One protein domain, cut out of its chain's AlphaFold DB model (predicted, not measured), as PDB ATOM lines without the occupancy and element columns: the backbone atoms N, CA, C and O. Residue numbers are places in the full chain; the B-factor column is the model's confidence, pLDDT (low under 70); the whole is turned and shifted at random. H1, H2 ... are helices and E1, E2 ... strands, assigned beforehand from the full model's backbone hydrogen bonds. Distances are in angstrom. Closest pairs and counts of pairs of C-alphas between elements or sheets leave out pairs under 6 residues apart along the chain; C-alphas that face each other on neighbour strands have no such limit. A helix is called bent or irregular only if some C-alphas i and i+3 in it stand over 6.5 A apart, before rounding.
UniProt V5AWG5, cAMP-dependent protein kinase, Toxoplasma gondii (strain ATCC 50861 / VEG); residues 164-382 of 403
ATOM      1  N   SER A 164     288.387 206.548 302.735       91.50
ATOM      2  CA  SER A 164     287.570 206.694 301.518       91.50
ATOM      3  C   SER A 164     286.485 207.765 301.671       91.50
ATOM      4  O   SER A 164     286.338 208.629 300.809       91.50
ATOM      5  N   GLU A 165     285.773 207.754 302.799       92.69
ATOM      6  CA  GLU A 165     284.734 208.742 303.108       92.69
ATOM      7  C   GLU A 165     285.337 210.130 303.347       92.69
ATOM      8  O   GLU A 165     284.799 211.129 302.881       92.69
ATOM      9  N   LEU A 166     286.491 210.200 304.024       93.44
ATOM     10  CA  LEU A 166     287.242 211.440 304.230       93.44
ATOM     11  C   LEU A 166     287.781 212.015 302.912       93.44
ATOM     12  O   LEU A 166     287.785 213.230 302.762       93.44
ATOM     13  N   ALA A 167     288.193 211.185 301.950       92.69
ATOM     14  CA  ALA A 167     288.617 211.622 300.617       92.69
ATOM     15  C   ALA A 167     287.430 212.138 299.783       92.69
ATOM     16  O   ALA A 167     287.528 213.183 299.139       92.69
ATOM     17  N   SER A 168     286.287 211.445 299.846       90.62
ATOM     18  CA  SER A 168     285.034 211.882 299.216       90.62
ATOM     19  C   SER A 168     284.591 213.245 299.766       90.62
ATOM     20  O   SER A 168     284.404 214.202 299.018       90.62
ATOM     21  N   LEU A 169     284.563 213.376 301.095       90.44
ATOM     22  CA  LEU A 169     284.220 214.603 301.813       90.44
ATOM     23  C   LEU A 169     285.224 215.748 301.565       90.44
ATOM     24  O   LEU A 169     284.813 216.882 301.335       90.44
ATOM     25  N   ALA A 170     286.527 215.456 301.497       89.75
ATOM     26  CA  ALA A 170     287.563 216.408 301.074       89.75
ATOM     27  C   ALA A 170     287.405 216.900 299.622       89.75
ATOM     28  O   ALA A 170     288.015 217.903 299.255       89.75
ATOM     29  N   SER A 171     286.623 216.188 298.801       86.56
ATOM     30  CA  SER A 171     286.349 216.531 297.400       86.56
ATOM     31  C   SER A 171     285.000 217.236 297.210       86.56
ATOM     32  O   SER A 171     284.818 217.928 296.213       86.56
ATOM     33  N   SER A 172     284.055 217.070 298.145       81.44
ATOM     34  CA  SER A 172     282.724 217.689 298.091       81.44
ATOM     35  C   SER A 172     282.612 218.995 298.881       81.44
ATOM     36  O   SER A 172     281.694 219.774 298.641       81.44
ATOM     37  N   MET A 173     283.482 219.219 299.869       83.38
ATOM     38  CA  MET A 173     283.414 220.397 300.732       83.38
ATOM     39  C   MET A 173     283.873 221.669 300.015       83.38
ATOM     40  O   MET A 173     285.042 221.815 299.659       83.38
ATOM     41  N   THR A 174     282.980 222.651 299.921       79.25
ATOM     42  CA  THR A 174     283.340 224.037 299.617       79.25
ATOM     43  C   THR A 174     283.943 224.698 300.856       79.25
ATOM     44  O   THR A 174     283.219 225.042 301.792       79.25
ATOM     45  N   VAL A 175     285.262 224.893 300.876       76.00
ATOM     46  CA  VAL A 175     285.919 225.710 301.910       76.00
ATOM     47  C   VAL A 175     285.633 227.184 301.627       76.00
ATOM     48  O   VAL A 175     285.989 227.701 300.567       76.00
ATOM     49  N   THR A 176     284.976 227.859 302.567       76.31
ATOM     50  CA  THR A 176     284.771 229.312 302.536       76.31
ATOM     51  C   THR A 176     286.107 230.035 302.664       76.31
ATOM     52  O   THR A 176     286.950 229.626 303.464       76.31
ATOM     53  N   ALA A 177     286.294 231.131 301.926       78.62
ATOM     54  CA  ALA A 177     287.461 231.983 302.120       78.62
ATOM     55  C   ALA A 177     287.507 232.481 303.583       78.62
ATOM     56  O   ALA A 177     286.466 232.866 304.118       78.62
ATOM     57  N   PRO A 178     288.672 232.453 304.253       82.94
ATOM     58  CA  PRO A 178     288.802 233.006 305.594       82.94
ATOM     59  C   PRO A 178     288.675 234.534 305.565       82.94
ATOM     60  O   PRO A 178     289.117 235.182 304.619       82.94
ATOM     61  N   GLU A 179     288.154 235.101 306.649       79.56
ATOM     62  CA  GLU A 179     288.061 236.543 306.888       79.56
ATOM     63  C   GLU A 179     288.661 236.875 308.263       79.56
ATOM     64  O   GLU A 179     288.608 236.055 309.184       79.56
ATOM     65  N   GLY A 180     289.241 238.070 308.416       80.75
ATOM     66  CA  GLY A 180     289.734 238.571 309.703       80.75
ATOM     67  C   GLY A 180     291.026 239.388 309.626       80.75
ATOM     68  O   GLY A 180     291.732 239.385 308.621       80.75
ATOM     69  N   GLU A 181     291.349 240.048 310.740       81.12
ATOM     70  CA  GLU A 181     292.467 240.994 310.931       81.12
ATOM     71  C   GLU A 181     293.814 240.518 310.354       81.12
ATOM     72  O   GLU A 181     294.532 241.289 309.723       81.12
ATOM     73  N   ALA A 182     294.139 239.228 310.490       80.81
ATOM     74  CA  ALA A 182     295.386 238.664 309.970       80.81
ATOM     75  C   ALA A 182     295.519 238.750 308.433       80.81
ATOM     76  O   ALA A 182     296.641 238.751 307.932       80.81
ATOM     77  N   LEU A 183     294.420 238.842 307.673       84.81
ATOM     78  CA  LEU A 183     294.478 239.087 306.225       84.81
ATOM     79  C   LEU A 183     294.660 240.565 305.886       84.81
ATOM     80  O   LEU A 183     295.309 240.867 304.889       84.81
ATOM     81  N   GLU A 184     294.171 241.479 306.721       85.50
ATOM     82  CA  GLU A 184     294.419 242.913 306.545       85.50
ATOM     83  C   GLU A 184     295.886 243.244 306.839       85.50
ATOM     84  O   GLU A 184     296.549 243.862 306.010       85.50
ATOM     85  N   VAL A 185     296.451 242.690 307.919       85.31
ATOM     86  CA  VAL A 185     297.896 242.776 308.208       85.31
ATOM     87  C   VAL A 185     298.736 242.116 307.100       85.31
ATOM     88  O   VAL A 185     299.819 242.600 306.768       85.31
ATOM     89  N   ALA A 186     298.250 241.034 306.476       86.06
ATOM     90  CA  ALA A 186     298.899 240.450 305.299       86.06
ATOM     91  C   ALA A 186     298.839 241.399 304.086       86.06
ATOM     92  O   ALA A 186     299.861 241.637 303.443       86.06
ATOM     93  N   ARG A 187     297.667 241.982 303.805       86.75
ATOM     94  CA  ARG A 187     297.427 242.932 302.707       86.75
ATOM     95  C   ARG A 187     298.298 244.183 302.835       86.75
ATOM     96  O   ARG A 187     298.808 244.656 301.820       86.75
ATOM     97  N   GLU A 188     298.484 244.691 304.051       83.69
ATOM     98  CA  GLU A 188     299.406 245.788 304.375       83.69
ATOM     99  C   GLU A 188     300.870 245.393 304.140       83.69
ATOM    100  O   GLU A 188     301.610 246.145 303.513       83.69
ATOM    101  N   ALA A 189     301.265 244.174 304.519       79.00
ATOM    102  CA  ALA A 189     302.576 243.590 304.207       79.00
ATOM    103  C   ALA A 189     302.733 243.125 302.735       79.00
ATOM    104  O   ALA A 189     303.602 242.307 302.424       79.00
ATOM    105  N   GLY A 190     301.874 243.588 301.816       82.88
ATOM    106  CA  GLY A 190     301.901 243.254 300.384       82.88
ATOM    107  C   GLY A 190     301.455 241.828 300.017       82.88
ATOM    108  O   GLY A 190     301.355 241.496 298.833       82.88
ATOM    109  N   LEU A 191     301.140 240.987 301.003       87.44
ATOM    110  CA  LEU A 191     300.720 239.595 300.844       87.44
ATOM    111  C   LEU A 191     299.220 239.527 300.526       87.44
ATOM    112  O   LEU A 191     298.374 239.387 301.408       87.44
ATOM    113  N   ARG A 192     298.888 239.634 299.236       88.19
ATOM    114  CA  ARG A 192     297.513 239.572 298.708       88.19
ATOM    115  C   ARG A 192     297.391 238.605 297.529       88.19
ATOM    116  O   ARG A 192     298.370 238.340 296.834       88.19
ATOM    117  N   SER A 193     296.177 238.115 297.270       89.12
ATOM    118  CA  SER A 193     295.887 237.271 296.099       89.12
ATOM    119  C   SER A 193     296.327 237.956 294.799       89.12
ATOM    120  O   SER A 193     296.090 239.150 294.610       89.12
ATOM    121  N   GLY A 194     297.004 237.214 293.921       89.88
ATOM    122  CA  GLY A 194     297.573 237.724 292.671       89.88
ATOM    123  C   GLY A 194     298.925 238.434 292.809       89.88
ATOM    124  O   GLY A 194     299.569 238.679 291.790       89.88
ATOM    125  N   ALA A 195     299.402 238.738 294.023       89.94
ATOM    126  CA  ALA A 195     300.756 239.256 294.212       89.94
ATOM    127  C   ALA A 195     301.806 238.188 293.866       89.94
ATOM    128  O   ALA A 195     301.602 236.999 294.106       89.94
ATOM    129  N   SER A 196     302.956 238.616 293.346       91.19
ATOM    130  CA  SER A 196     304.150 237.772 293.245       91.19
ATOM    131  C   SER A 196     305.253 238.369 294.107       91.19
ATOM    132  O   SER A 196     305.596 239.537 293.942       91.19
ATOM    133  N   ILE A 197     305.768 237.575 295.042       89.44
ATOM    134  CA  ILE A 197     306.785 237.978 296.015       89.44
ATOM    135  C   ILE A 197     308.112 237.294 295.693       89.44
ATOM    136  O   ILE A 197     308.142 236.111 295.347       89.44
ATOM    137  N   ASN A 198     309.210 238.038 295.807       90.19
ATOM    138  CA  ASN A 198     310.562 237.531 295.600       90.19
ATOM    139  C   ASN A 198     311.217 237.288 296.959       90.19
ATOM    140  O   ASN A 198     311.393 238.215 297.745       90.19
ATOM    141  N   LEU A 199     311.569 236.036 297.222       89.88
ATOM    142  CA  LEU A 199     312.157 235.575 298.477       89.88
ATOM    143  C   LEU A 199     313.469 234.826 298.190       89.88
ATOM    144  O   LEU A 199     313.837 234.616 297.036       89.88
ATOM    145  N   VAL A 200     314.176 234.405 299.234       90.38
ATOM    146  CA  VAL A 200     315.398 233.589 299.155       90.38
ATOM    147  C   VAL A 200     315.174 232.289 299.921       90.38
ATOM    148  O   VAL A 200     314.627 232.315 301.023       90.38
ATOM    149  N   SER A 201     315.585 231.142 299.373       89.25
ATOM    150  CA  SER A 201     315.571 229.878 300.124       89.25
ATOM    151  C   SER A 201     316.613 229.902 301.239       89.25
ATOM    152  O   SER A 201     317.808 230.047 300.982       89.25
ATOM    153  N   ALA A 202     316.173 229.662 302.475       87.44
ATOM    154  CA  ALA A 202     317.056 229.520 303.629       87.44
ATOM    155  C   ALA A 202     317.924 228.243 303.575       87.44
ATOM    156  O   ALA A 202     318.866 228.117 304.355       87.44
ATOM    157  N   THR A 203     317.632 227.302 302.663       82.88
ATOM    158  CA  THR A 203     318.394 226.049 302.496       82.88
ATOM    159  C   THR A 203     319.365 226.076 301.305       82.88
ATOM    160  O   THR A 203     320.293 225.269 301.280       82.88
ATOM    161  N   THR A 204     319.190 226.964 300.312       83.38
ATOM    162  CA  THR A 204     320.090 227.045 299.131       83.38
ATOM    163  C   THR A 204     320.699 228.413 298.861       83.38
ATOM    164  O   THR A 204     321.703 228.478 298.156       83.38
ATOM    165  N   GLY A 205     320.106 229.499 299.362       85.31
ATOM    166  CA  GLY A 205     320.429 230.858 298.922       85.31
ATOM    167  C   GLY A 205     319.904 231.209 297.520       85.31
ATOM    168  O   GLY A 205     320.128 232.323 297.056       85.31
ATOM    169  N   GLU A 206     319.194 230.302 296.837       87.12
ATOM    170  CA  GLU A 206     318.567 230.589 295.540       87.12
ATOM    171  C   GLU A 206     317.394 231.565 295.722       87.12
ATOM    172  O   GLU A 206     316.622 231.458 296.683       87.12
ATOM    173  N   GLN A 207     317.233 232.501 294.784       89.31
ATOM    174  CA  GLN A 207     316.076 233.394 294.743       89.31
ATOM    175  C   GLN A 207     314.842 232.637 294.228       89.31
ATOM    176  O   GLN A 207     314.917 231.880 293.260       89.31
ATOM    177  N   VAL A 208     313.700 232.839 294.883       89.00
ATOM    178  CA  VAL A 208     312.448 232.117 294.645       89.00
ATOM    179  C   VAL A 208     311.306 233.120 294.498       89.00
ATOM    180  O   VAL A 208     310.929 233.786 295.461       89.00
ATOM    181  N   THR A 209     310.726 233.205 293.300       91.44
ATOM    182  CA  THR A 209     309.481 233.951 293.066       91.44
ATOM    183  C   THR A 209     308.281 233.064 293.382       91.44
ATOM    184  O   THR A 209     308.136 231.979 292.809       91.44
ATOM    185  N   VAL A 210     307.412 233.541 294.275       91.56
ATOM    186  CA  VAL A 210     306.175 232.870 294.695       91.56
ATOM    187  C   VAL A 210     304.977 233.723 294.283       91.56
ATOM    188  O   VAL A 210     304.854 234.864 294.719       91.56
ATOM    189  N   SER A 211     304.078 233.174 293.468       93.38
ATOM    190  CA  SER A 211     302.840 233.841 293.048       93.38
ATOM    191  C   SER A 211     301.673 233.382 293.919       93.38
ATOM    192  O   SER A 211     301.269 232.217 293.865       93.38
ATOM    193  N   LEU A 212     301.128 234.300 294.717       94.12
ATOM    194  CA  LEU A 212     300.023 234.060 295.641       94.12
ATOM    195  C   LEU A 212     298.678 233.986 294.908       94.12
ATOM    196  O   LEU A 212     298.430 234.663 293.906       94.12
ATOM    197  N   ARG A 213     297.782 233.160 295.439       93.50
ATOM    198  CA  ARG A 213     296.411 232.935 294.971       93.50
ATOM    199  C   ARG A 213     295.449 233.165 296.149       93.50
ATOM    200  O   ARG A 213     295.657 234.089 296.934       93.50
ATOM    201  N   ALA A 214     294.379 232.379 296.264       92.00
ATOM    202  CA  ALA A 214     293.368 232.557 297.303       92.00
ATOM    203  C   ALA A 214     293.944 232.370 298.726       92.00
ATOM    204  O   ALA A 214     294.829 231.530 298.920       92.00
ATOM    205  N   PRO A 215     293.446 233.104 299.737       92.88
ATOM    206  CA  PRO A 215     293.724 232.781 301.131       92.88
ATOM    207  C   PRO A 215     293.087 231.426 301.491       92.88
ATOM    208  O   PRO A 215     291.972 231.122 301.074       92.88
ATOM    209  N   LEU A 216     293.808 230.608 302.260       91.25
ATOM    210  CA  LEU A 216     293.400 229.272 302.716       91.25
ATOM    211  C   LEU A 216     293.101 229.218 304.217       91.25
ATOM    212  O   LEU A 216     292.328 228.373 304.652       91.25
ATOM    213  N   GLY A 217     293.727 230.077 305.024       88.81
ATOM    214  CA  GLY A 217     293.475 230.113 306.463       88.81
ATOM    215  C   GLY A 217     294.218 231.226 307.193       88.81
ATOM    216  O   GLY A 217     295.152 231.829 306.663       88.81
ATOM    217  N   ILE A 218     293.813 231.463 308.440       89.31
ATOM    218  CA  ILE A 218     294.454 232.404 309.364       89.31
ATOM    219  C   ILE A 218     294.777 231.737 310.705       89.31
ATOM    220  O   ILE A 218     294.073 230.843 311.177       89.31
ATOM    221  N   GLY A 219     295.855 232.197 311.331       84.25
ATOM    222  CA  GLY A 219     296.309 231.790 312.657       84.25
ATOM    223  C   GLY A 219     296.731 233.002 313.485       84.25
ATOM    224  O   GLY A 219     296.786 234.116 312.979       84.25
ATOM    225  N   GLU A 220     297.058 232.780 314.762       82.81
ATOM    226  CA  GLU A 220     297.296 233.850 315.756       82.81
ATOM    227  C   GLU A 220     298.381 234.863 315.333       82.81
ATOM    228  O   GLU A 220     298.315 236.020 315.730       82.81
ATOM    229  N   TYR A 221     299.338 234.443 314.496       85.56
ATOM    230  CA  TYR A 221     300.402 235.291 313.950       85.56
ATOM    231  C   TYR A 221     300.642 235.055 312.448       85.56
ATOM    232  O   TYR A 221     301.743 235.324 311.969       85.56
ATOM    233  N   THR A 222     299.689 234.472 311.710       91.06
ATOM    234  CA  THR A 222     299.957 233.918 310.366       91.06
ATOM    235  C   THR A 222     298.787 234.040 309.402       91.06
ATOM    236  O   THR A 222     297.661 233.711 309.771       91.06
ATOM    237  N   ALA A 223     299.080 234.346 308.140       92.25
ATOM    238  CA  ALA A 223     298.177 234.093 307.019       92.25
ATOM    239  C   ALA A 223     298.717 232.935 306.167       92.25
ATOM    240  O   ALA A 223     299.928 232.804 305.965       92.25
ATOM    241  N   VAL A 224     297.813 232.090 305.676       94.25
ATOM    242  CA  VAL A 224     298.116 230.997 304.751       94.25
ATOM    243  C   VAL A 224     297.408 231.285 303.437       94.25
ATOM    244  O   VAL A 224     296.188 231.428 303.413       94.25
ATOM    245  N   PHE A 225     298.160 231.328 302.344       94.88
ATOM    246  CA  PHE A 225     297.643 231.459 300.981       94.88
ATOM    247  C   PHE A 225     297.918 230.180 300.200       94.88
ATOM    248  O   PHE A 225     298.864 229.459 300.519       94.88
ATOM    249  N   SER A 226     297.151 229.904 299.147       94.06
ATOM    250  CA  SER A 226     297.647 229.017 298.101       94.06
ATOM    251  C   SER A 226     298.582 229.787 297.173       94.06
ATOM    252  O   SER A 226     298.505 231.014 297.061       94.06
ATOM    253  N   GLY A 227     299.509 229.091 296.528       92.50
ATOM    254  CA  GLY A 227     300.471 229.729 295.644       92.50
ATOM    255  C   GLY A 227     301.213 228.749 294.751       92.50
ATOM    256  O   GLY A 227     301.196 227.538 294.966       92.50
ATOM    257  N   PHE A 228     301.868 229.312 293.744       89.94
ATOM    258  CA  PHE A 228     302.757 228.611 292.822       89.94
ATOM    259  C   PHE A 228     304.166 229.181 292.937       89.94
ATOM    260  O   PHE A 228     304.349 230.333 293.331       89.94
ATOM    261  N   ILE A 229     305.160 228.383 292.561       86.88
ATOM    262  CA  ILE A 229     306.564 228.790 292.523       86.88
ATOM    263  C   ILE A 229     307.050 228.684 291.084       86.88
ATOM    264  O   ILE A 229     306.712 227.727 290.386       86.88
ATOM    265  N   SER A 230     307.848 229.657 290.640       79.50
ATOM    266  CA  SER A 230     308.412 229.639 289.288       79.50
ATOM    267  C   SER A 230     309.178 228.332 289.017       79.50
ATOM    268  O   SER A 230     310.029 227.923 289.807       79.50
ATOM    269  N   GLY A 231     308.843 227.652 287.915       72.12
ATOM    270  CA  GLY A 231     309.423 226.356 287.537       72.12
ATOM    271  C   GLY A 231     308.899 225.130 288.303       72.12
ATOM    272  O   GLY A 231     309.550 224.084 288.262       72.12
ATOM    273  N   ILE A 232     307.771 225.236 289.021       76.88
ATOM    274  CA  ILE A 232     307.168 224.130 289.786       76.88
ATOM    275  C   ILE A 232     305.650 224.064 289.544       76.88
ATOM    276  O   ILE A 232     304.884 224.860 290.086       76.88
ATOM    277  N   ASP A 233     305.204 223.042 288.811       75.06
ATOM    278  CA  ASP A 233     303.803 222.836 288.386       75.06
ATOM    279  C   ASP A 233     302.871 222.315 289.506       75.06
ATOM    280  O   ASP A 233     301.923 221.570 289.263       75.06
ATOM    281  N   SER A 234     303.163 222.633 290.768       79.56
ATOM    282  CA  SER A 234     302.415 222.163 291.941       79.56
ATOM    283  C   SER A 234     301.951 223.340 292.787       79.56
ATOM    284  O   SER A 234     302.766 224.136 293.251       79.56
ATOM    285  N   GLU A 235     300.640 223.427 293.014       88.94
ATOM    286  CA  GLU A 235     300.059 224.388 293.950       88.94
ATOM    287  C   GLU A 235     300.381 223.976 295.395       88.94
ATOM    288  O   GLU A 235     300.233 222.812 295.779       88.94
ATOM    289  N   LEU A 236     300.817 224.935 296.205       92.12
ATOM    290  CA  LEU A 236     301.255 224.726 297.584       92.12
ATOM    291  C   LEU A 236     300.573 225.711 298.529       92.12
ATOM    292  O   LEU A 236     299.996 226.708 298.095       92.12
ATOM    293  N   ALA A 237     300.648 225.428 299.826       94.69
ATOM    294  CA  ALA A 237     300.266 226.367 300.868       94.69
ATOM    295  C   ALA A 237     301.503 227.164 301.323       94.69
ATOM    296  O   ALA A 237     302.538 226.607 301.694       94.69
ATOM    297  N   VAL A 238     301.374 228.487 301.272       94.81
ATOM    298  CA  VAL A 238     302.390 229.483 301.613       94.81
ATOM    299  C   VAL A 238     301.980 230.105 302.948       94.81
ATOM    300  O   VAL A 238     301.041 230.901 302.997       94.81
ATOM    301  N   LYS A 239     302.640 229.709 304.042       94.62
ATOM    302  CA  LYS A 239     302.354 230.183 305.406       94.62
ATOM    303  C   LYS A 239     303.331 231.298 305.780       94.62
ATOM    304  O   LYS A 239     304.503 231.038 306.048       94.62
ATOM    305  N   ALA A 240     302.845 232.536 305.783       92.38
ATOM    306  CA  ALA A 240     303.623 233.723 306.125       92.38
ATOM    307  C   ALA A 240     303.404 234.123 307.592       92.38
ATOM    308  O   ALA A 240     302.273 234.103 308.086       92.38
ATOM    309  N   PHE A 241     304.481 234.506 308.284       90.94
ATOM    310  CA  PHE A 241     304.447 234.917 309.690       90.94
ATOM    311  C   PHE A 241     304.406 236.451 309.815       90.94
ATOM    312  O   PHE A 241     305.320 237.172 309.418       90.94
ATOM    313  N   LEU A 242     303.299 236.951 310.363       86.75
ATOM    314  CA  LEU A 242     302.892 238.360 310.373       86.75
ATOM    315  C   LEU A 242     303.118 239.056 311.721       86.75
ATOM    316  O   LEU A 242     303.156 240.286 311.778       86.75
ATOM    317  N   GLY A 243     303.277 238.284 312.797       79.38
ATOM    318  CA  GLY A 243     303.548 238.825 314.126       79.38
ATOM    319  C   GLY A 243     304.898 239.549 314.214       79.38
ATOM    320  O   GLY A 243     305.835 239.244 313.476       79.38
ATOM    321  N   LYS A 244     304.975 240.520 315.131       79.19
ATOM    322  CA  LYS A 244     306.180 241.316 315.438       79.19
ATOM    323  C   LYS A 244     306.730 241.068 316.853       79.19
ATOM    324  O   LYS A 244     307.706 241.690 317.254       79.19
ATOM    325  N   THR A 245     306.090 240.203 317.642       84.56
ATOM    326  CA  THR A 245     306.489 239.915 319.029       84.56
ATOM    327  C   THR A 245     307.548 238.815 319.089       84.56
ATOM    328  O   THR A 245     307.581 237.929 318.233       84.56
ATOM    329  N   THR A 246     308.357 238.810 320.151       84.31
ATOM    330  CA  THR A 246     309.321 237.735 320.453       84.31
ATOM    331  C   THR A 246     308.664 236.351 320.467       84.31
ATOM    332  O   THR A 246     309.205 235.401 319.907       84.31
ATOM    333  N   GLU A 247     307.453 236.246 321.024       85.94
ATOM    334  CA  GLU A 247     306.656 235.018 321.002       85.94
ATOM    335  C   GLU A 247     306.298 234.591 319.568       85.94
ATOM    336  O   GLU A 247     306.464 233.423 319.219       85.94
ATOM    337  N   SER A 248     305.865 235.522 318.711       86.81
ATOM    338  CA  SER A 248     305.520 235.208 317.318       86.81
ATOM    339  C   SER A 248     306.729 234.797 316.469       86.81
ATOM    340  O   SER A 248     306.607 233.878 315.658       86.81
ATOM    341  N   MET A 249     307.904 235.390 316.712       86.50
ATOM    342  CA  MET A 249     309.162 234.979 316.077       86.50
ATOM    343  C   MET A 249     309.589 233.585 316.548       86.50
ATOM    344  O   MET A 249     309.855 232.722 315.718       86.50
ATOM    345  N   SER A 250     309.532 233.304 317.856       88.31
ATOM    346  CA  SER A 250     309.828 231.966 318.392       88.31
ATOM    347  C   SER A 250     308.871 230.891 317.853       88.31
ATOM    348  O   SER A 250     309.286 229.761 317.588       88.31
ATOM    349  N   VAL A 251     307.593 231.231 317.638       91.44
ATOM    350  CA  VAL A 251     306.612 230.349 316.983       91.44
ATOM    351  C   VAL A 251     306.999 230.074 315.524       91.44
ATOM    352  O   VAL A 251     306.972 228.920 315.097       91.44
ATOM    353  N   ALA A 252     307.419 231.102 314.784       91.56
ATOM    354  CA  ALA A 252     307.864 230.984 313.397       91.56
ATOM    355  C   ALA A 252     309.141 230.130 313.254       91.56
ATOM    356  O   ALA A 252     309.187 229.199 312.450       91.56
ATOM    357  N   GLU A 253     310.147 230.387 314.093       90.75
ATOM    358  CA  GLU A 253     311.397 229.621 314.170       90.75
ATOM    359  C   GLU A 253     311.157 228.158 314.564       90.75
ATOM    360  O   GLU A 253     311.763 227.250 313.991       90.75
ATOM    361  N   THR A 254     310.249 227.907 315.515       92.62
ATOM    362  CA  THR A 254     309.857 226.545 315.909       92.62
ATOM    363  C   THR A 254     309.253 225.798 314.721       92.62
ATOM    364  O   THR A 254     309.649 224.666 314.449       92.62
ATOM    365  N   GLU A 255     308.305 226.407 313.999       93.88
ATOM    366  CA  GLU A 255     307.607 225.722 312.907       93.88
ATOM    367  C   GLU A 255     308.532 225.484 311.704       93.88
ATOM    368  O   GLU A 255     308.558 224.376 311.167       93.88
ATOM    369  N   ALA A 256     309.385 226.456 311.361       91.94
ATOM    370  CA  ALA A 256     310.432 226.303 310.348       91.94
ATOM    371  C   ALA A 256     311.475 225.220 310.712       91.94
ATOM    372  O   ALA A 256     312.022 224.552 309.835       91.94
ATOM    373  N   SER A 257     311.747 225.008 312.006       91.69
ATOM    374  CA  SER A 257     312.764 224.060 312.491       91.69
ATOM    375  C   SER A 257     312.218 222.734 313.039       91.69
ATOM    376  O   SER A 257     312.999 221.914 313.530       91.69
ATOM    377  N   ILE A 258     310.913 222.469 312.902       94.44
ATOM    378  CA  ILE A 258     310.187 221.353 313.541       94.44
ATOM    379  C   ILE A 258     310.839 219.970 313.370       94.44
ATOM    380  O   ILE A 258     310.813 219.150 314.291       94.44
ATOM    381  N   LEU A 259     311.503 219.719 312.235       93.88
ATOM    382  CA  LEU A 259     312.256 218.486 311.967       93.88
ATOM    383  C   LEU A 259     313.336 218.207 313.031       93.88
ATOM    384  O   LEU A 259     313.499 217.060 313.459       93.88
ATOM    385  N   LYS A 260     314.004 219.253 313.540       93.44
ATOM    386  CA  LYS A 260     314.994 219.162 314.629       93.44
ATOM    387  C   LYS A 260     314.360 218.718 315.951       93.44
ATOM    388  O   LYS A 260     315.011 218.027 316.733       93.44
ATOM    389  N   ILE A 261     313.101 219.084 316.203       93.31
ATOM    390  CA  ILE A 261     312.362 218.772 317.438       93.31
ATOM    391  C   ILE A 261     311.860 217.323 317.404       93.31
ATOM    392  O   ILE A 261     312.071 216.573 318.356       93.31
ATOM    393  N   VAL A 262     311.281 216.879 316.283       93.38
ATOM    394  CA  VAL A 262     310.797 215.490 316.120       93.38
ATOM    395  C   VAL A 262     311.909 214.479 315.812       93.38
ATOM    396  O   VAL A 262     311.648 213.276 315.724       93.38
ATOM    397  N   SER A 263     313.155 214.948 315.688       92.94
ATOM    398  CA  SER A 263     314.351 214.157 315.372       92.94
ATOM    399  C   SER A 263     314.249 213.441 314.014       92.94
ATOM    400  O   SER A 263     314.355 212.214 313.925       92.94
ATOM    401  N   LEU A 264     314.015 214.218 312.953       91.25
ATOM    402  CA  LEU A 264     314.015 213.796 311.547       91.25
ATOM    403  C   LEU A 264     314.860 214.763 310.695       91.25
ATOM    404  O   LEU A 264     315.220 215.847 311.151       91.25
ATOM    405  N   LYS A 265     315.202 214.357 309.464       89.81
ATOM    406  CA  LYS A 265     316.004 215.166 308.518       89.81
ATOM    407  C   LYS A 265     315.273 215.531 307.223       89.81
ATOM    408  O   LYS A 265     315.575 216.568 306.649       89.81
ATOM    409  N   ASP A 266     314.343 214.694 306.768       89.31
ATOM    410  CA  ASP A 266     313.581 214.888 305.529       89.31
ATOM    411  C   ASP A 266     312.107 215.188 305.887       89.31
ATOM    412  O   ASP A 266     311.523 214.450 306.692       89.31
ATOM    413  N   PRO A 267     311.477 216.247 305.345       90.12
ATOM    414  CA  PRO A 267     310.050 216.494 305.545       90.12
ATOM    415  C   PRO A 267     309.156 215.385 304.969       90.12
ATOM    416  O   PRO A 267     308.074 215.148 305.507       90.12
ATOM    417  N   VAL A 268     309.608 214.634 303.955       88.19
ATOM    418  CA  VAL A 268     308.915 213.430 303.456       88.19
ATOM    419  C   VAL A 268     308.827 212.359 304.546       88.19
ATOM    420  O   VAL A 268     307.787 211.715 304.684       88.19
ATOM    421  N   ASP A 269     309.861 212.205 305.373       90.25
ATOM    422  CA  ASP A 269     309.863 211.284 306.516       90.25
ATOM    423  C   ASP A 269     308.851 211.723 307.588       90.25
ATOM    424  O   ASP A 269     308.121 210.896 308.133       90.25
ATOM    425  N   ALA A 270     308.752 213.029 307.865       91.50
ATOM    426  CA  ALA A 270     307.794 213.568 308.834       91.50
ATOM    427  C   ALA A 270     306.337 213.413 308.360       91.50
ATOM    428  O   ALA A 270     305.470 213.013 309.141       91.50
ATOM    429  N   MET A 271     306.082 213.653 307.072       90.06
ATOM    430  CA  MET A 271     304.768 213.473 306.455       90.06
ATOM    431  C   MET A 271     304.359 211.999 306.341       90.06
ATOM    432  O   MET A 271     303.211 211.665 306.621       90.06
ATOM    433  N   SER A 272     305.265 211.101 305.953       88.19
ATOM    434  CA  SER A 272     304.934 209.679 305.750       88.19
ATOM    435  C   SER A 272     304.852 208.892 307.060       88.19
ATOM    436  O   SER A 272     303.886 208.165 307.280       88.19
ATOM    437  N   ARG A 273     305.831 209.057 307.961       89.31
ATOM    438  CA  ARG A 273     305.976 208.229 309.173       89.31
ATOM    439  C   ARG A 273     305.187 208.765 310.361       89.31
ATOM    440  O   ARG A 273     304.744 207.975 311.191       89.31
ATOM    441  N   LEU A 274     305.015 210.086 310.457       92.38
ATOM    442  CA  LEU A 274     304.355 210.750 311.590       92.38
ATOM    443  C   LEU A 274     303.092 211.542 311.199       92.38
ATOM    444  O   LEU A 274     302.364 211.967 312.092       92.38
ATOM    445  N   ARG A 275     302.826 211.742 309.895       94.44
ATOM    446  CA  ARG A 275     301.763 212.623 309.361       94.44
ATOM    447  C   ARG A 275     301.776 214.030 309.972       94.44
ATOM    448  O   ARG A 275     300.742 214.629 310.257       94.44
ATOM    449  N   LEU A 276     302.976 214.579 310.142       94.62
ATOM    450  CA  LEU A 276     303.175 215.977 310.515       94.62
ATOM    451  C   LEU A 276     303.367 216.810 309.248       94.62
ATOM    452  O   LEU A 276     304.120 216.409 308.357       94.62
ATOM    453  N   LEU A 277     302.716 217.970 309.171       94.88
ATOM    454  CA  LEU A 277     302.883 218.909 308.066       94.88
ATOM    455  C   LEU A 277     304.176 219.717 308.257       94.88
ATOM    456  O   LEU A 277     304.164 220.853 308.724       94.88
ATOM    457  N   ALA A 278     305.308 219.091 307.941       92.38
ATOM    458  CA  ALA A 278     306.617 219.729 308.007       92.38
ATOM    459  C   ALA A 278     306.874 220.644 306.788       92.38
ATOM    460  O   ALA A 278     306.460 220.286 305.678       92.38
ATOM    461  N   PRO A 279     307.605 221.765 306.954       93.06
ATOM    462  CA  PRO A 279     308.077 222.595 305.845       93.06
ATOM    463  C   PRO A 279     308.829 221.775 304.787       93.06
ATOM    464  O   PRO A 279     309.771 221.056 305.117       93.06
ATOM    465  N   ILE A 280     308.451 221.912 303.514       90.62
ATOM    466  CA  ILE A 280     309.236 221.404 302.375       90.62
ATOM    467  C   ILE A 280     310.484 222.274 302.184       90.62
ATOM    468  O   ILE A 280     311.572 221.769 301.902       90.62
ATOM    469  N   GLU A 281     310.307 223.584 302.338       89.31
ATOM    470  CA  GLU A 281     311.349 224.599 302.262       89.31
ATOM    471  C   GLU A 281     310.952 225.792 303.145       89.31
ATOM    472  O   GLU A 281     309.763 226.070 303.335       89.31
ATOM    473  N   THR A 282     311.947 226.489 303.691       92.38
ATOM    474  CA  THR A 282     311.752 227.779 304.367       92.38
ATOM    475  C   THR A 282     312.330 228.871 303.484       92.38
ATOM    476  O   THR A 282     313.500 228.820 303.106       92.38
ATOM    477  N   LEU A 283     311.510 229.859 303.150       91.00
ATOM    478  CA  LEU A 283     311.932 231.066 302.455       91.00
ATOM    479  C   LEU A 283     312.088 232.211 303.460       91.00
ATOM    480  O   LEU A 283     311.447 232.211 304.509       91.00
ATOM    481  N   VAL A 284     312.905 233.203 303.130       89.44
ATOM    482  CA  VAL A 284     313.022 234.471 303.863       89.44
ATOM    483  C   VAL A 284     312.978 235.637 302.886       89.44
ATOM    484  O   VAL A 284     313.357 235.494 301.721       89.44
ATOM    485  N   TYR A 285     312.537 236.801 303.351       83.00
ATOM    486  CA  TYR A 285     312.745 238.040 302.609       83.00
ATOM    487  C   TYR A 285     314.246 238.299 302.451       83.00
ATOM    488  O   TYR A 285     315.030 238.071 303.376       83.00
ATOM    489  N   ARG A 286     314.638 238.760 301.262       73.44
ATOM    490  CA  ARG A 286     315.986 239.263 301.007       73.44
ATOM    491  C   ARG A 286     316.212 240.478 301.909       73.44
ATOM    492  O   ARG A 286     315.361 241.356 301.934       73.44
ATOM    493  N   ARG A 287     317.335 240.503 302.633       63.81
ATOM    494  CA  ARG A 287     317.830 241.740 303.240       63.81
ATOM    495  C   ARG A 287     318.591 242.511 302.178       63.81
ATOM    496  O   ARG A 287     319.654 242.048 301.765       63.81
ATOM    497  N   ASP A 288     318.049 243.638 301.750       57.75
ATOM    498  CA  ASP A 288     318.831 244.671 301.079       57.75
ATOM    499  C   ASP A 288     319.184 245.731 302.141       57.75
ATOM    500  O   ASP A 288     318.432 245.956 303.085       57.75
ATOM    501  N   SER A 289     320.394 246.290 302.086       47.72
ATOM    502  CA  SER A 289     321.100 246.836 303.265       47.72
ATOM    503  C   SER A 289     320.457 248.039 303.963       47.72
ATOM    504  O   SER A 289     320.852 248.364 305.082       47.72
ATOM    505  N   ASP A 290     319.491 248.687 303.317       49.41
ATOM    506  CA  ASP A 290     319.041 250.044 303.637       49.41
ATOM    507  C   ASP A 290     317.528 250.133 303.920       49.41
ATOM    508  O   ASP A 290     317.024 251.185 304.321       49.41
ATOM    509  N   SER A 291     316.777 249.036 303.754       46.19
ATOM    510  CA  SER A 291     315.334 248.978 304.014       46.19
ATOM    511  C   SER A 291     315.023 248.522 305.442       46.19
ATOM    512  O   SER A 291     314.970 247.339 305.757       46.19
ATOM    513  N   ALA A 292     314.693 249.474 306.319       44.81
ATOM    514  CA  ALA A 292     314.208 249.196 307.676       44.81
ATOM    515  C   ALA A 292     312.766 248.621 307.730       44.81
ATOM    516  O   ALA A 292     312.056 248.824 308.722       44.81
ATOM    517  N   ASP A 293     312.301 247.929 306.681       49.75
ATOM    518  CA  ASP A 293     310.980 247.302 306.695       49.75
ATOM    519  C   ASP A 293     310.986 246.062 307.595       49.75
ATOM    520  O   ASP A 293     311.767 245.124 307.457       49.75
ATOM    521  N   GLN A 294     310.041 246.038 308.527       48.53
ATOM    522  CA  GLN A 294     309.948 245.027 309.570       48.53
ATOM    523  C   GLN A 294     309.467 243.668 309.034       48.53
ATOM    524  O   GLN A 294     309.268 242.749 309.833       48.53
ATOM    525  N   SER A 295     309.206 243.534 307.730       52.22
ATOM    526  CA  SER A 295     309.002 242.251 307.043       52.22
ATOM    527  C   SER A 295     310.311 241.464 306.868       52.22
ATOM    528  O   SER A 295     310.286 240.228 306.853       52.22
ATOM    529  N   GLU A 296     311.457 242.152 306.802       56.19
ATOM    530  CA  GLU A 296     312.742 241.536 306.490       56.19
ATOM    531  C   GLU A 296     313.188 240.506 307.537       56.19
ATOM    532  O   GLU A 296     313.139 240.718 308.750       56.19
ATOM    533  N   GLY A 297     313.653 239.349 307.059       61.16
ATOM    534  CA  GLY A 297     314.118 238.250 307.906       61.16
ATOM    535  C   GLY A 297     313.023 237.392 308.553       61.16
ATOM    536  O   GLY A 297     313.365 236.404 309.204       61.16
ATOM    537  N   ARG A 298     311.728 237.684 308.360       77.69
ATOM    538  CA  ARG A 298     310.667 236.748 308.774       77.69
ATOM    539  C   ARG A 298     310.622 235.535 307.836       77.69
ATOM    540  O   ARG A 298     310.716 235.714 306.617       77.69
ATOM    541  N   PRO A 299     310.453 234.307 308.359       87.31
ATOM    542  CA  PRO A 299     310.324 233.131 307.516       87.31
ATOM    543  C   PRO A 299     308.937 233.065 306.862       87.31
ATOM    544  O   PRO A 299     307.914 233.400 307.462       87.31
ATOM    545  N   VAL A 300     308.908 232.553 305.637       91.75
ATOM    546  CA  VAL A 300     307.711 232.118 304.917       91.75
ATOM    547  C   VAL A 300     307.869 230.622 304.659       91.75
ATOM    548  O   VAL A 300     308.808 230.182 303.998       91.75
ATOM    549  N   VAL A 301     306.971 229.823 305.226       93.94
ATOM    550  CA  VAL A 301     307.041 228.358 305.199       93.94
ATOM    551  C   VAL A 301     306.231 227.813 304.026       93.94
ATOM    552  O   VAL A 301     305.054 228.140 303.865       93.94
ATOM    553  N   LEU A 302     306.858 226.950 303.223       92.81
ATOM    554  CA  LEU A 302     306.213 226.239 302.123       92.81
ATOM    555  C   LEU A 302     305.813 224.832 302.566       92.81
ATOM    556  O   LEU A 302     306.664 224.030 302.956       92.81
ATOM    557  N   VAL A 303     304.524 224.518 302.471       93.88
ATOM    558  CA  VAL A 303     303.949 223.221 302.856       93.88
ATOM    559  C   VAL A 303     302.978 222.699 301.785       93.88
ATOM    560  O   VAL A 303     302.448 223.483 300.994       93.88
ATOM    561  N   PRO A 304     302.724 221.378 301.728       92.38
ATOM    562  CA  PRO A 304     301.660 220.820 300.898       92.38
ATOM    563  C   PRO A 304     300.312 221.512 301.146       92.38
ATOM    564  O   PRO A 304     299.920 221.715 302.296       92.38
ATOM    565  N   LYS A 305     299.578 221.829 300.075       93.06
ATOM    566  CA  LYS A 305     298.211 222.355 300.172       93.06
ATOM    567  C   LYS A 305     297.256 221.255 300.657       93.06
ATOM    568  O   LYS A 305     297.087 220.243 299.979       93.06
ATOM    569  N   ALA A 306     296.638 221.463 301.818       93.44
ATOM    570  CA  ALA A 306     295.530 220.643 302.309       93.44
ATOM    571  C   ALA A 306     294.225 220.957 301.552       93.44
ATOM    572  O   ALA A 306     294.103 222.016 300.935       93.44
ATOM    573  N   SER A 307     293.243 220.055 301.627       93.12
ATOM    574  CA  SER A 307     291.893 220.288 301.090       93.12
ATOM    575  C   SER A 307     291.036 221.115 302.047       93.12
ATOM    576  O   SER A 307     290.331 222.011 301.600       93.12
ATOM    577  N   SER A 308     291.096 220.825 303.351       93.00
ATOM    578  CA  SER A 308     290.346 221.536 304.396       93.00
ATOM    579  C   SER A 308     290.959 221.305 305.786       93.00
ATOM    580  O   SER A 308     291.905 220.528 305.941       93.00
ATOM    581  N   SER A 309     290.438 221.971 306.816       94.31
ATOM    582  CA  SER A 309     290.751 221.705 308.224       94.31
ATOM    583  C   SER A 309     289.660 220.873 308.908       94.31
ATOM    584  O   SER A 309     288.514 220.810 308.461       94.31
ATOM    585  N   LEU A 310     289.973 220.270 310.057       95.25
ATOM    586  CA  LEU A 310     288.982 219.565 310.873       95.25
ATOM    587  C   LEU A 310     287.921 220.521 311.466       95.25
ATOM    588  O   LEU A 310     286.838 220.052 311.805       95.25
ATOM    589  N   VAL A 311     288.158 221.845 311.528       93.19
ATOM    590  CA  VAL A 311     287.082 222.829 311.801       93.19
ATOM    591  C   VAL A 311     286.042 222.789 310.688       93.19
ATOM    592  O   VAL A 311     284.856 222.652 310.974       93.19
ATOM    593  N   ASP A 312     286.482 222.834 309.433       92.19
ATOM    594  CA  ASP A 312     285.589 222.836 308.273       92.19
ATOM    595  C   ASP A 312     284.812 221.516 308.196       92.19
ATOM    596  O   ASP A 312     283.608 221.520 307.961       92.19
ATOM    597  N   VAL A 313     285.470 220.386 308.488       92.94
ATOM    598  CA  VAL A 313     284.821 219.064 308.566       92.94
ATOM    599  C   VAL A 313     283.765 219.031 309.678       92.94
ATOM    600  O   VAL A 313     282.674 218.500 309.476       92.94
ATOM    601  N   ILE A 314     284.050 219.608 310.852       92.69
ATOM    602  CA  ILE A 314     283.087 219.704 311.962       92.69
ATOM    603  C   ILE A 314     281.907 220.614 311.595       92.69
ATOM    604  O   ILE A 314     280.772 220.283 311.935       92.69
ATOM    605  N   ASN A 315     282.158 221.729 310.909       91.00
ATOM    606  CA  ASN A 315     281.129 222.680 310.491       91.00
ATOM    607  C   ASN A 315     280.237 222.091 309.388       91.00
ATOM    608  O   ASN A 315     279.017 222.131 309.520       91.00
ATOM    609  N   PHE A 316     280.821 221.449 308.374       89.69
ATOM    610  CA  PHE A 316     280.086 220.723 307.336       89.69
ATOM    611  C   PHE A 316     279.218 219.610 307.941       89.69
ATOM    612  O   PHE A 316     278.019 219.558 307.703       89.69
ATOM    613  N   LEU A 317     279.762 218.780 308.842       89.94
ATOM    614  CA  LEU A 317     279.004 217.731 309.550       89.94
ATOM    615  C   LEU A 317     277.944 218.250 310.550       89.94
ATOM    616  O   LEU A 317     277.346 217.433 311.267       89.94
ATOM    617  N   ARG A 318     277.741 219.572 310.621       88.81
ATOM    618  CA  ARG A 318     276.689 220.281 311.367       88.81
ATOM    619  C   ARG A 318     275.759 221.108 310.466       88.81
ATOM    620  O   ARG A 318     274.714 221.525 310.959       88.81
ATOM    621  N   SER A 319     276.121 221.376 309.211       85.19
ATOM    622  CA  SER A 319     275.315 222.187 308.295       85.19
ATOM    623  C   SER A 319     274.220 221.361 307.611       85.19
ATOM    624  O   SER A 319     274.204 220.128 307.671       85.19
ATOM    625  N   GLY A 320     273.287 222.049 306.945       74.38
ATOM    626  CA  GLY A 320     272.253 221.395 306.138       74.38
ATOM    627  C   GLY A 320     272.822 220.644 304.931       74.38
ATOM    628  O   GLY A 320     272.236 219.656 304.497       74.38
ATOM    629  N   ASP A 321     273.988 221.047 304.427       74.44
ATOM    630  CA  ASP A 321     274.618 220.500 303.215       74.44
ATOM    631  C   ASP A 321     275.065 219.043 303.403       74.44
ATOM    632  O   ASP A 321     274.988 218.228 302.483       74.44
ATOM    633  N   ALA A 322     275.429 218.663 304.634       75.00
ATOM    634  CA  ALA A 322     275.693 217.271 304.975       75.00
ATOM    635  C   ALA A 322     274.453 216.365 304.852       75.00
ATOM    636  O   ALA A 322     274.613 215.148 304.883       75.00
ATOM    637  N   SER A 323     273.232 216.885 304.669       71.94
ATOM    638  CA  SER A 323     272.062 216.050 304.339       71.94
ATOM    639  C   SER A 323     272.251 215.226 303.056       71.94
ATOM    640  O   SER A 323     271.708 214.128 302.972       71.94
ATOM    641  N   ALA A 324     273.093 215.683 302.121       73.00
ATOM    642  CA  ALA A 324     273.466 214.942 300.915       73.00
ATOM    643  C   ALA A 324     274.365 213.711 301.178       73.00
ATOM    644  O   ALA A 324     274.545 212.882 300.287       73.00
ATOM    645  N   PHE A 325     274.933 213.569 302.383       78.19
ATOM    646  CA  PHE A 325     275.720 212.399 302.787       78.19
ATOM    647  C   PHE A 325     274.860 211.363 303.519       78.19
ATOM    648  O   PHE A 325     274.089 211.704 304.413       78.19
ATOM    649  N   ASP A 326     275.076 210.078 303.237       85.62
ATOM    650  CA  ASP A 326     274.540 208.959 304.025       85.62
ATOM    651  C   ASP A 326     274.959 209.079 305.509       85.62
ATOM    652  O   ASP A 326     276.118 209.356 305.825       85.62
ATOM    653  N   ASP A 327     274.035 208.850 306.446       88.56
ATOM    654  CA  ASP A 327     274.323 208.847 307.887       88.56
ATOM    655  C   ASP A 327     275.374 207.797 308.284       88.56
ATOM    656  O   ASP A 327     276.152 208.016 309.222       88.56
ATOM    657  N   ARG A 328     275.473 206.685 307.545       91.19
ATOM    658  CA  ARG A 328     276.565 205.717 307.706       91.19
ATOM    659  C   ARG A 328     277.905 206.328 307.293       91.19
ATOM    660  O   ARG A 328     278.868 206.177 308.045       91.19
ATOM    661  N   ALA A 329     277.966 207.069 306.183       89.75
ATOM    662  CA  ALA A 329     279.163 207.807 305.773       89.75
ATOM    663  C   ALA A 329     279.537 208.880 306.812       89.75
ATOM    664  O   ALA A 329     280.663 208.875 307.307       89.75
ATOM    665  N   LYS A 330     278.582 209.706 307.276       90.88
ATOM    666  CA  LYS A 330     278.796 210.677 308.375       90.88
ATOM    667  C   LYS A 330     279.384 210.010 309.628       90.88
ATOM    668  O   LYS A 330     280.296 210.549 310.259       90.88
ATOM    669  N   LYS A 331     278.877 208.829 310.003       92.75
ATOM    670  CA  LYS A 331     279.367 208.049 311.150       92.75
ATOM    671  C   LYS A 331     280.781 207.506 310.920       92.75
ATOM    672  O   LYS A 331     281.597 207.568 311.839       92.75
ATOM    673  N   ILE A 332     281.093 207.028 309.713       94.00
ATOM    674  CA  ILE A 332     282.437 206.566 309.335       94.00
ATOM    675  C   ILE A 332     283.438 207.728 309.324       94.00
ATOM    676  O   ILE A 332     284.524 207.566 309.873       94.00
ATOM    677  N   VAL A 333     283.077 208.906 308.802       93.50
ATOM    678  CA  VAL A 333     283.918 210.119 308.845       93.50
ATOM    679  C   VAL A 333     284.245 210.498 310.289       93.50
ATOM    680  O   VAL A 333     285.416 210.670 310.625       93.50
ATOM    681  N   ARG A 334     283.232 210.571 311.168       94.69
ATOM    682  CA  ARG A 334     283.422 210.901 312.594       94.69
ATOM    683  C   ARG A 334     284.365 209.903 313.279       94.69
ATOM    684  O   ARG A 334     285.340 210.320 313.896       94.69
ATOM    685  N   LEU A 335     284.129 208.597 313.118       95.69
ATOM    686  CA  LEU A 335     284.975 207.545 313.702       95.69
ATOM    687  C   LEU A 335     286.394 207.525 313.109       95.69
ATOM    688  O   LEU A 335     287.365 207.379 313.850       95.69
ATOM    689  N   GLY A 336     286.526 207.701 311.793       95.31
ATOM    690  CA  GLY A 336     287.805 207.758 311.091       95.31
ATOM    691  C   GLY A 336     288.657 208.938 311.543       95.31
ATOM    692  O   GLY A 336     289.822 208.751 311.889       95.31
ATOM    693  N   ALA A 337     288.061 210.128 311.651       95.75
ATOM    694  CA  ALA A 337     288.728 211.309 312.189       95.75
ATOM    695  C   ALA A 337     289.172 211.108 313.649       95.75
ATOM    696  O   ALA A 337     290.311 211.432 313.983       95.75
ATOM    697  N   THR A 338     288.336 210.505 314.508       96.38
ATOM    698  CA  THR A 338     288.723 210.161 315.890       96.38
ATOM    699  C   THR A 338     289.912 209.196 315.932       96.38
ATOM    700  O   THR A 338     290.880 209.454 316.646       96.38
ATOM    701  N   VAL A 339     289.882 208.107 315.153       95.94
ATOM    702  CA  VAL A 339     290.975 207.120 315.117       95.94
ATOM    703  C   VAL A 339     292.265 207.739 314.575       95.94
ATOM    704  O   VAL A 339     293.321 207.564 315.183       95.94
ATOM    705  N   GLN A 340     292.195 208.495 313.477       95.00
ATOM    706  CA  GLN A 340     293.369 209.151 312.899       95.00
ATOM    707  C   GLN A 340     293.956 210.214 313.842       95.00
ATOM    708  O   GLN A 340     295.175 210.270 313.985       95.00
ATOM    709  N   LEU A 341     293.136 210.992 314.561       95.88
ATOM    710  CA  LEU A 341     293.622 211.961 315.551       95.88
ATOM    711  C   LEU A 341     294.358 211.289 316.723       95.88
ATOM    712  O   LEU A 341     295.432 211.741 317.119       95.88
ATOM    713  N   ILE A 342     293.834 210.173 317.240       95.62
ATOM    714  CA  ILE A 342     294.517 209.382 318.279       95.62
ATOM    715  C   ILE A 342     295.872 208.865 317.760       95.62
ATOM    716  O   ILE A 342     296.870 208.919 318.479       95.62
ATOM    717  N   GLN A 343     295.933 208.414 316.503       94.75
ATOM    718  CA  GLN A 343     297.170 207.947 315.868       94.75
ATOM    719  C   GLN A 343     298.187 209.081 315.631       94.75
ATOM    720  O   GLN A 343     299.375 208.881 315.884       94.75
ATOM    721  N   LEU A 344     297.745 210.277 315.216       95.56
ATOM    722  CA  LEU A 344     298.599 211.467 315.066       95.56
ATOM    723  C   LEU A 344     299.291 211.832 316.385       95.56
ATOM    724  O   LEU A 344     300.511 212.000 316.435       95.56
ATOM    725  N   LEU A 345     298.526 211.890 317.478       95.44
ATOM    726  CA  LEU A 345     299.072 212.199 318.800       95.44
ATOM    727  C   LEU A 345     299.973 211.067 319.320       95.44
ATOM    728  O   LEU A 345     301.020 211.346 319.899       95.44
ATOM    729  N   ALA A 346     299.645 209.799 319.054       94.56
ATOM    730  CA  ALA A 346     300.517 208.668 319.387       94.56
ATOM    731  C   ALA A 346     301.865 208.709 318.636       94.56
ATOM    732  O   ALA A 346     302.899 208.369 319.221       94.56
ATOM    733  N   ALA A 347     301.881 209.162 317.377       93.12
ATOM    734  CA  ALA A 347     303.100 209.355 316.589       93.12
ATOM    735  C   ALA A 347     303.955 210.519 317.125       93.12
ATOM    736  O   ALA A 347     305.165 210.371 317.312       93.12
ATOM    737  N   LEU A 348     303.334 211.657 317.458       94.56
ATOM    738  CA  LEU A 348     304.031 212.804 318.050       94.56
ATOM    739  C   LEU A 348     304.610 212.465 319.438       94.56
ATOM    740  O   LEU A 348     305.797 212.681 319.701       94.56
ATOM    741  N   HIS A 349     303.803 211.851 320.309       94.12
ATOM    742  CA  HIS A 349     304.213 211.462 321.662       94.12
ATOM    743  C   HIS A 349     305.278 210.350 321.649       94.12
ATOM    744  O   HIS A 349     306.138 210.316 322.529       94.12
ATOM    745  N   THR A 350     305.304 209.492 320.620       91.75
ATOM    746  CA  THR A 350     306.396 208.528 320.384       91.75
ATOM    747  C   THR A 350     307.756 209.218 320.232       91.75
ATOM    748  O   THR A 350     308.768 208.687 320.688       91.75
ATOM    749  N   ARG A 351     307.804 210.425 319.651       92.12
ATOM    750  CA  ARG A 351     309.031 211.237 319.554       92.12
ATOM    751  C   ARG A 351     309.335 212.051 320.820       92.12
ATOM    752  O   ARG A 351     310.285 212.829 320.816       92.12
ATOM    753  N   LYS A 352     308.568 211.854 321.904       94.00
ATOM    754  CA  LYS A 352     308.572 212.679 323.126       94.00
ATOM    755  C   LYS A 352     308.365 214.168 322.819       94.00
ATOM    756  O   LYS A 352     309.042 215.012 323.399       94.00
ATOM    757  N   VAL A 353     307.458 214.490 321.897       94.31
ATOM    758  CA  VAL A 353     307.086 215.871 321.552       94.31
ATOM    759  C   VAL A 353     305.640 216.126 321.977       94.31
ATOM    760  O   VAL A 353     304.794 215.244 321.858       94.31
ATOM    761  N   VAL A 354     305.363 217.324 322.487       94.56
ATOM    762  CA  VAL A 354     304.029 217.818 322.862       94.56
ATOM    763  C   VAL A 354     303.655 218.955 321.913       94.56
ATOM    764  O   VAL A 354     304.515 219.759 321.563       94.56
ATOM    765  N   HIS A 355     302.388 219.042 321.492       94.94
ATOM    766  CA  HIS A 355     301.945 220.008 320.469       94.94
ATOM    767  C   HIS A 355     301.955 221.481 320.922       94.94
ATOM    768  O   HIS A 355     302.042 222.388 320.101       94.94
ATOM    769  N   GLY A 356     301.796 221.736 322.223       91.69
ATOM    770  CA  GLY A 356     301.729 223.080 322.818       91.69
ATOM    771  C   GLY A 356     300.432 223.861 322.555       91.69
ATOM    772  O   GLY A 356     299.991 224.602 323.428       91.69
ATOM    773  N   LYS A 357     299.782 223.677 321.398       91.06
ATOM    774  CA  LYS A 357     298.480 224.283 321.063       91.06
ATOM    775  C   LYS A 357     297.677 223.365 320.137       91.06
ATOM    776  O   LYS A 357     297.786 223.476 318.924       91.06
ATOM    777  N   LEU A 358     296.956 222.383 320.681       93.12
ATOM    778  CA  LEU A 358     296.128 221.476 319.870       93.12
ATOM    779  C   LEU A 358     294.704 222.033 319.746       93.12
ATOM    780  O   LEU A 358     293.923 221.961 320.689       93.12
ATOM    781  N   GLU A 359     294.374 222.556 318.570       93.69
ATOM    782  CA  GLU A 359     293.032 223.019 318.200       93.69
ATOM    783  C   GLU A 359     292.555 222.257 316.950       93.69
ATOM    784  O   GLU A 359     293.396 221.780 316.185       93.69
ATOM    785  N   PRO A 360     291.240 222.152 316.667       94.50
ATOM    786  CA  PRO A 360     290.772 221.436 315.477       94.50
ATOM    787  C   PRO A 360     291.303 222.023 314.158       94.50
ATOM    788  O   PRO A 360     291.491 221.284 313.201       94.50
ATOM    789  N   LYS A 361     291.619 223.324 314.093       92.56
ATOM    790  CA  LYS A 361     292.202 223.934 312.880       92.56
ATOM    791  C   LYS A 361     293.632 223.468 312.594       92.56
ATOM    792  O   LYS A 361     294.069 223.503 311.453       92.56
ATOM    793  N   SER A 362     294.322 222.979 313.624       94.62
ATOM    794  CA  SER A 362     295.678 222.431 313.555       94.62
ATOM    795  C   SER A 362     295.698 220.959 313.117       94.62
ATOM    796  O   SER A 362     296.735 220.301 313.175       94.62
ATOM    797  N   VAL A 363     294.549 220.418 312.696       97.12
ATOM    798  CA  VAL A 363     294.412 219.097 312.077       97.12
ATOM    799  C   VAL A 363     293.833 219.302 310.681       97.12
ATOM    800  O   VAL A 363     292.716 219.796 310.538       97.12
ATOM    801  N   LEU A 364     294.592 218.938 309.651       96.69
ATOM    802  CA  LEU A 364     294.268 219.222 308.254       96.69
ATOM    803  C   LEU A 364     293.954 217.946 307.479       96.69
ATOM    804  O   LEU A 364     294.652 216.938 307.609       96.69
ATOM    805  N   LEU A 365     292.907 218.008 306.664       96.06
ATOM    806  CA  LEU A 365     292.438 216.945 305.789       96.06
ATOM    807  C   LEU A 365     292.954 217.177 304.368       96.06
ATOM    808  O   LEU A 365     292.785 218.247 303.786       96.06
ATOM    809  N   PHE A 366     293.572 216.147 303.800       94.12
ATOM    810  CA  PHE A 366     294.039 216.129 302.416       94.12
ATOM    811  C   PHE A 366     293.105 215.313 301.513       94.12
ATOM    812  O   PHE A 366     292.365 214.447 301.981       94.12
ATOM    813  N   SER A 367     293.182 215.553 300.203       92.00
ATOM    814  CA  SER A 367     292.333 214.929 299.176       92.00
ATOM    815  C   SER A 367     292.401 213.398 299.116       92.00
ATOM    816  O   SER A 367     291.461 212.766 298.649       92.00
ATOM    817  N   HIS A 368     293.468 212.774 299.630       90.81
ATOM    818  CA  HIS A 368     293.585 211.317 299.782       90.81
ATOM    819  C   HIS A 368     292.964 210.765 301.078       90.81
ATOM    820  O   HIS A 368     293.153 209.588 301.384       90.81
ATOM    821  N   GLY A 369     292.224 211.585 301.835       92.62
ATOM    822  CA  GLY A 369     291.436 211.175 303.004       92.62
ATOM    823  C   GLY A 369     292.227 210.983 304.299       92.62
ATOM    824  O   GLY A 369     291.721 210.412 305.272       92.62
ATOM    825  N   LEU A 370     293.485 211.426 304.316       94.88
ATOM    826  CA  LEU A 370     294.362 211.342 305.478       94.88
ATOM    827  C   LEU A 370     294.401 212.667 306.244       94.88
ATOM    828  O   LEU A 370     294.506 213.741 305.645       94.88
ATOM    829  N   LEU A 371     294.355 212.569 307.575       96.31
ATOM    830  CA  LEU A 371     294.578 213.699 308.475       96.31
ATOM    831  C   LEU A 371     296.070 213.870 308.789       96.31
ATOM    832  O   LEU A 371     296.779 212.888 309.025       96.31
ATOM    833  N   TYR A 372     296.506 215.128 308.837       96.62
ATOM    834  CA  TYR A 372     297.853 215.572 309.198       96.62
ATOM    835  C   TYR A 372     297.789 216.622 310.314       96.62
ATOM    836  O   TYR A 372     296.788 217.318 310.460       96.62
ATOM    837  N   LEU A 373     298.864 216.750 311.091       97.00
ATOM    838  CA  LEU A 373     298.980 217.701 312.202       97.00
ATOM    839  C   LEU A 373     299.848 218.913 311.797       97.00
ATOM    840  O   LEU A 373     300.952 218.725 311.282       97.00
ATOM    841  N   SER A 374     299.354 220.134 312.019       95.19
ATOM    842  CA  SER A 374     299.961 221.423 311.630       95.19
ATOM    843  C   SER A 374     300.025 222.409 312.811       95.19
ATOM    844  O   SER A 374     299.677 222.053 313.926       95.19
ATOM    845  N   ASP A 375     300.471 223.655 312.593       93.19
ATOM    846  CA  ASP A 375     300.658 224.682 313.646       93.19
ATOM    847  C   ASP A 375     301.649 224.275 314.747       93.19
ATOM    848  O   ASP A 375     301.550 224.662 315.915       93.19
ATOM    849  N   LEU A 376     302.669 223.521 314.342       93.50
ATOM    850  CA  LEU A 376     303.699 222.962 315.211       93.50
ATOM    851  C   LEU A 376     304.657 224.029 315.789       93.50
ATOM    852  O   LEU A 376     305.610 223.687 316.483       93.50
ATOM    853  N   GLY A 377     304.397 225.325 315.581       92.19
ATOM    854  CA  GLY A 377     305.173 226.436 316.137       92.19
ATOM    855  C   GLY A 377     305.134 226.582 317.670       92.19
ATOM    856  O   GLY A 377     305.984 227.259 318.242       92.19
ATOM    857  N   ARG A 378     304.215 225.910 318.378       93.06
ATOM    858  CA  ARG A 378     304.306 225.732 319.848       93.06
ATOM    859  C   ARG A 378     304.751 224.324 320.271       93.06
ATOM    860  O   ARG A 378     304.754 224.028 321.464       93.06
ATOM    861  N   ALA A 379     305.175 223.468 319.336       94.06
ATOM    862  CA  ALA A 379     305.648 222.128 319.666       94.06
ATOM    863  C   ALA A 379     306.990 222.169 320.416       94.06
ATOM    864  O   ALA A 379     307.871 222.974 320.108       94.06
ATOM    865  N   ARG A 380     307.141 221.301 321.417       92.94
ATOM    866  CA  ARG A 380     308.308 221.236 322.315       92.94
ATOM    867  C   ARG A 380     308.599 219.789 322.710       92.94
ATOM    868  O   ARG A 380     307.682 218.963 322.727       92.94
ATOM    869  N   ARG A 381     309.850 219.453 323.037       92.88
ATOM    870  CA  ARG A 381     310.177 218.142 323.626       92.88
ATOM    871  C   ARG A 381     309.608 218.059 325.045       92.88
ATOM    872  O   ARG A 381     309.471 219.056 325.749       92.88
ATOM    873  N   GLN A 382     309.257 216.853 325.473       88.81
ATOM    874  CA  GLN A 382     308.640 216.596 326.771       88.81
ATOM    875  C   GLN A 382     309.556 217.058 327.919       88.81
ATOM    876  O   GLN A 382     310.597 216.449 328.158       88.81
TER     877      GLN A 382
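This is residues 164 to 382 of the 403 residues of the protein "cAMP-dependent protein kinase" of Toxoplasma gondii (strain ATCC 50861 / VEG) (UniProt V5AWG5). A closed barrel of six strands, E1 to E6, makes one end of the domain, with H2 and H3 packed on its outside and the loop of residues 286 to 298 reaching out from it. The other end is built along the long helix H7, with H1 and the small hairpin E7 and E8 packed on it, H5 packed on E7 and near H7, and H6 at the far tip. The printed part has 219 residues, with seven named helices and eight named strands in the order H1 H2 E1 E2 E3 E4 H3 H4 E5 E6 H5 H6 H7 E7 E8, a mixed class. The neighbour strands are antiparallel, and the whole is compact, radius of gyration of the C-alphas 17.6 A, but elongated, spanning 61 by 38 by 33 A.

The barrel strands are E1, residues 196 to 201, from C-alpha 196 at (304.150, 237.772, 293.245), E2, 207 to 219, 26.7 A long, E3, 222 to 229, E4, 232 to 241, 22.8 A, E5, 281 to 285, and E6, 299 to 304. The helices are H1, 164 to 172, from C-alpha 164 at (287.570, 206.694, 301.518), H2, 181 to 188, H3, 246 to 262, 22.7 A, H4, 267 to 273, H5, 310 to 316, H6, 320 to 324, and H7, 327 to 350, 34.4 A. E7, 363 to 365, and E8, 371 to 373, follow.

Round the barrel run E1 E2 E3 E4 E6 E5 and back to E1; E1 to E4 form a meander, each strand the antiparallel neighbour of the one before. Within hydrogen-bond range are N 197 and O 210 (E1, E2), 2.9 A, N 213 and O 226 (E2, E3), 2.8 A, N 225 and O 238 (E3, E4), 3.0 A, N 237 and O 303 (E4, E6), 2.9 A, N 300 and O 283 (E6, E5), 2.8 A, and N 200 and O 284 (E5, E1), 2.8 A. E2 bends by 94 degrees at residue 214. H2 is on the barrel, outside it, at a height of 9.2 A over the sheet; H3 is too, at 10.6 A. H3 is irregular, C-alphas 256 and 259 being 8.2 A apart. H4 is close to H3 but not clearly touching, C-alphas of Pro 267 and Leu 259 at 7.1 A. H7 touches H1 with residues 329 to 336 alone, about perpendicular at 74 degrees, the closest C-alphas being those of Val 333 and Leu 166, 5.8 A. H5 is near H1 and H7, and close to H6 but not clearly touching, C-alphas of Phe 316 and Ala 322 at 6.1 A. In the hairpin E7 and E8, N 364 and O 372 are 2.8 A apart; the closest C-alphas of E8 and H7 are those of Leu 371 and Gln 340, 6.5 A. Every O i to N i+4 pair is within hydrogen-bond range in H1, H2, H4, H5 and H7, against 10 of 13 in H3 and 0 of 1 in H6, where 2 of 2 O i to N i+3 pairs are.

The C-alphas farthest apart are those of Asp 290 and Arg 328, 61.5 A. The printed part has no cut; the long links are E5 to E6 and H7 to E7. The mean pLDDT of the printed part is 87.8, with residues 287 to 297 under 70.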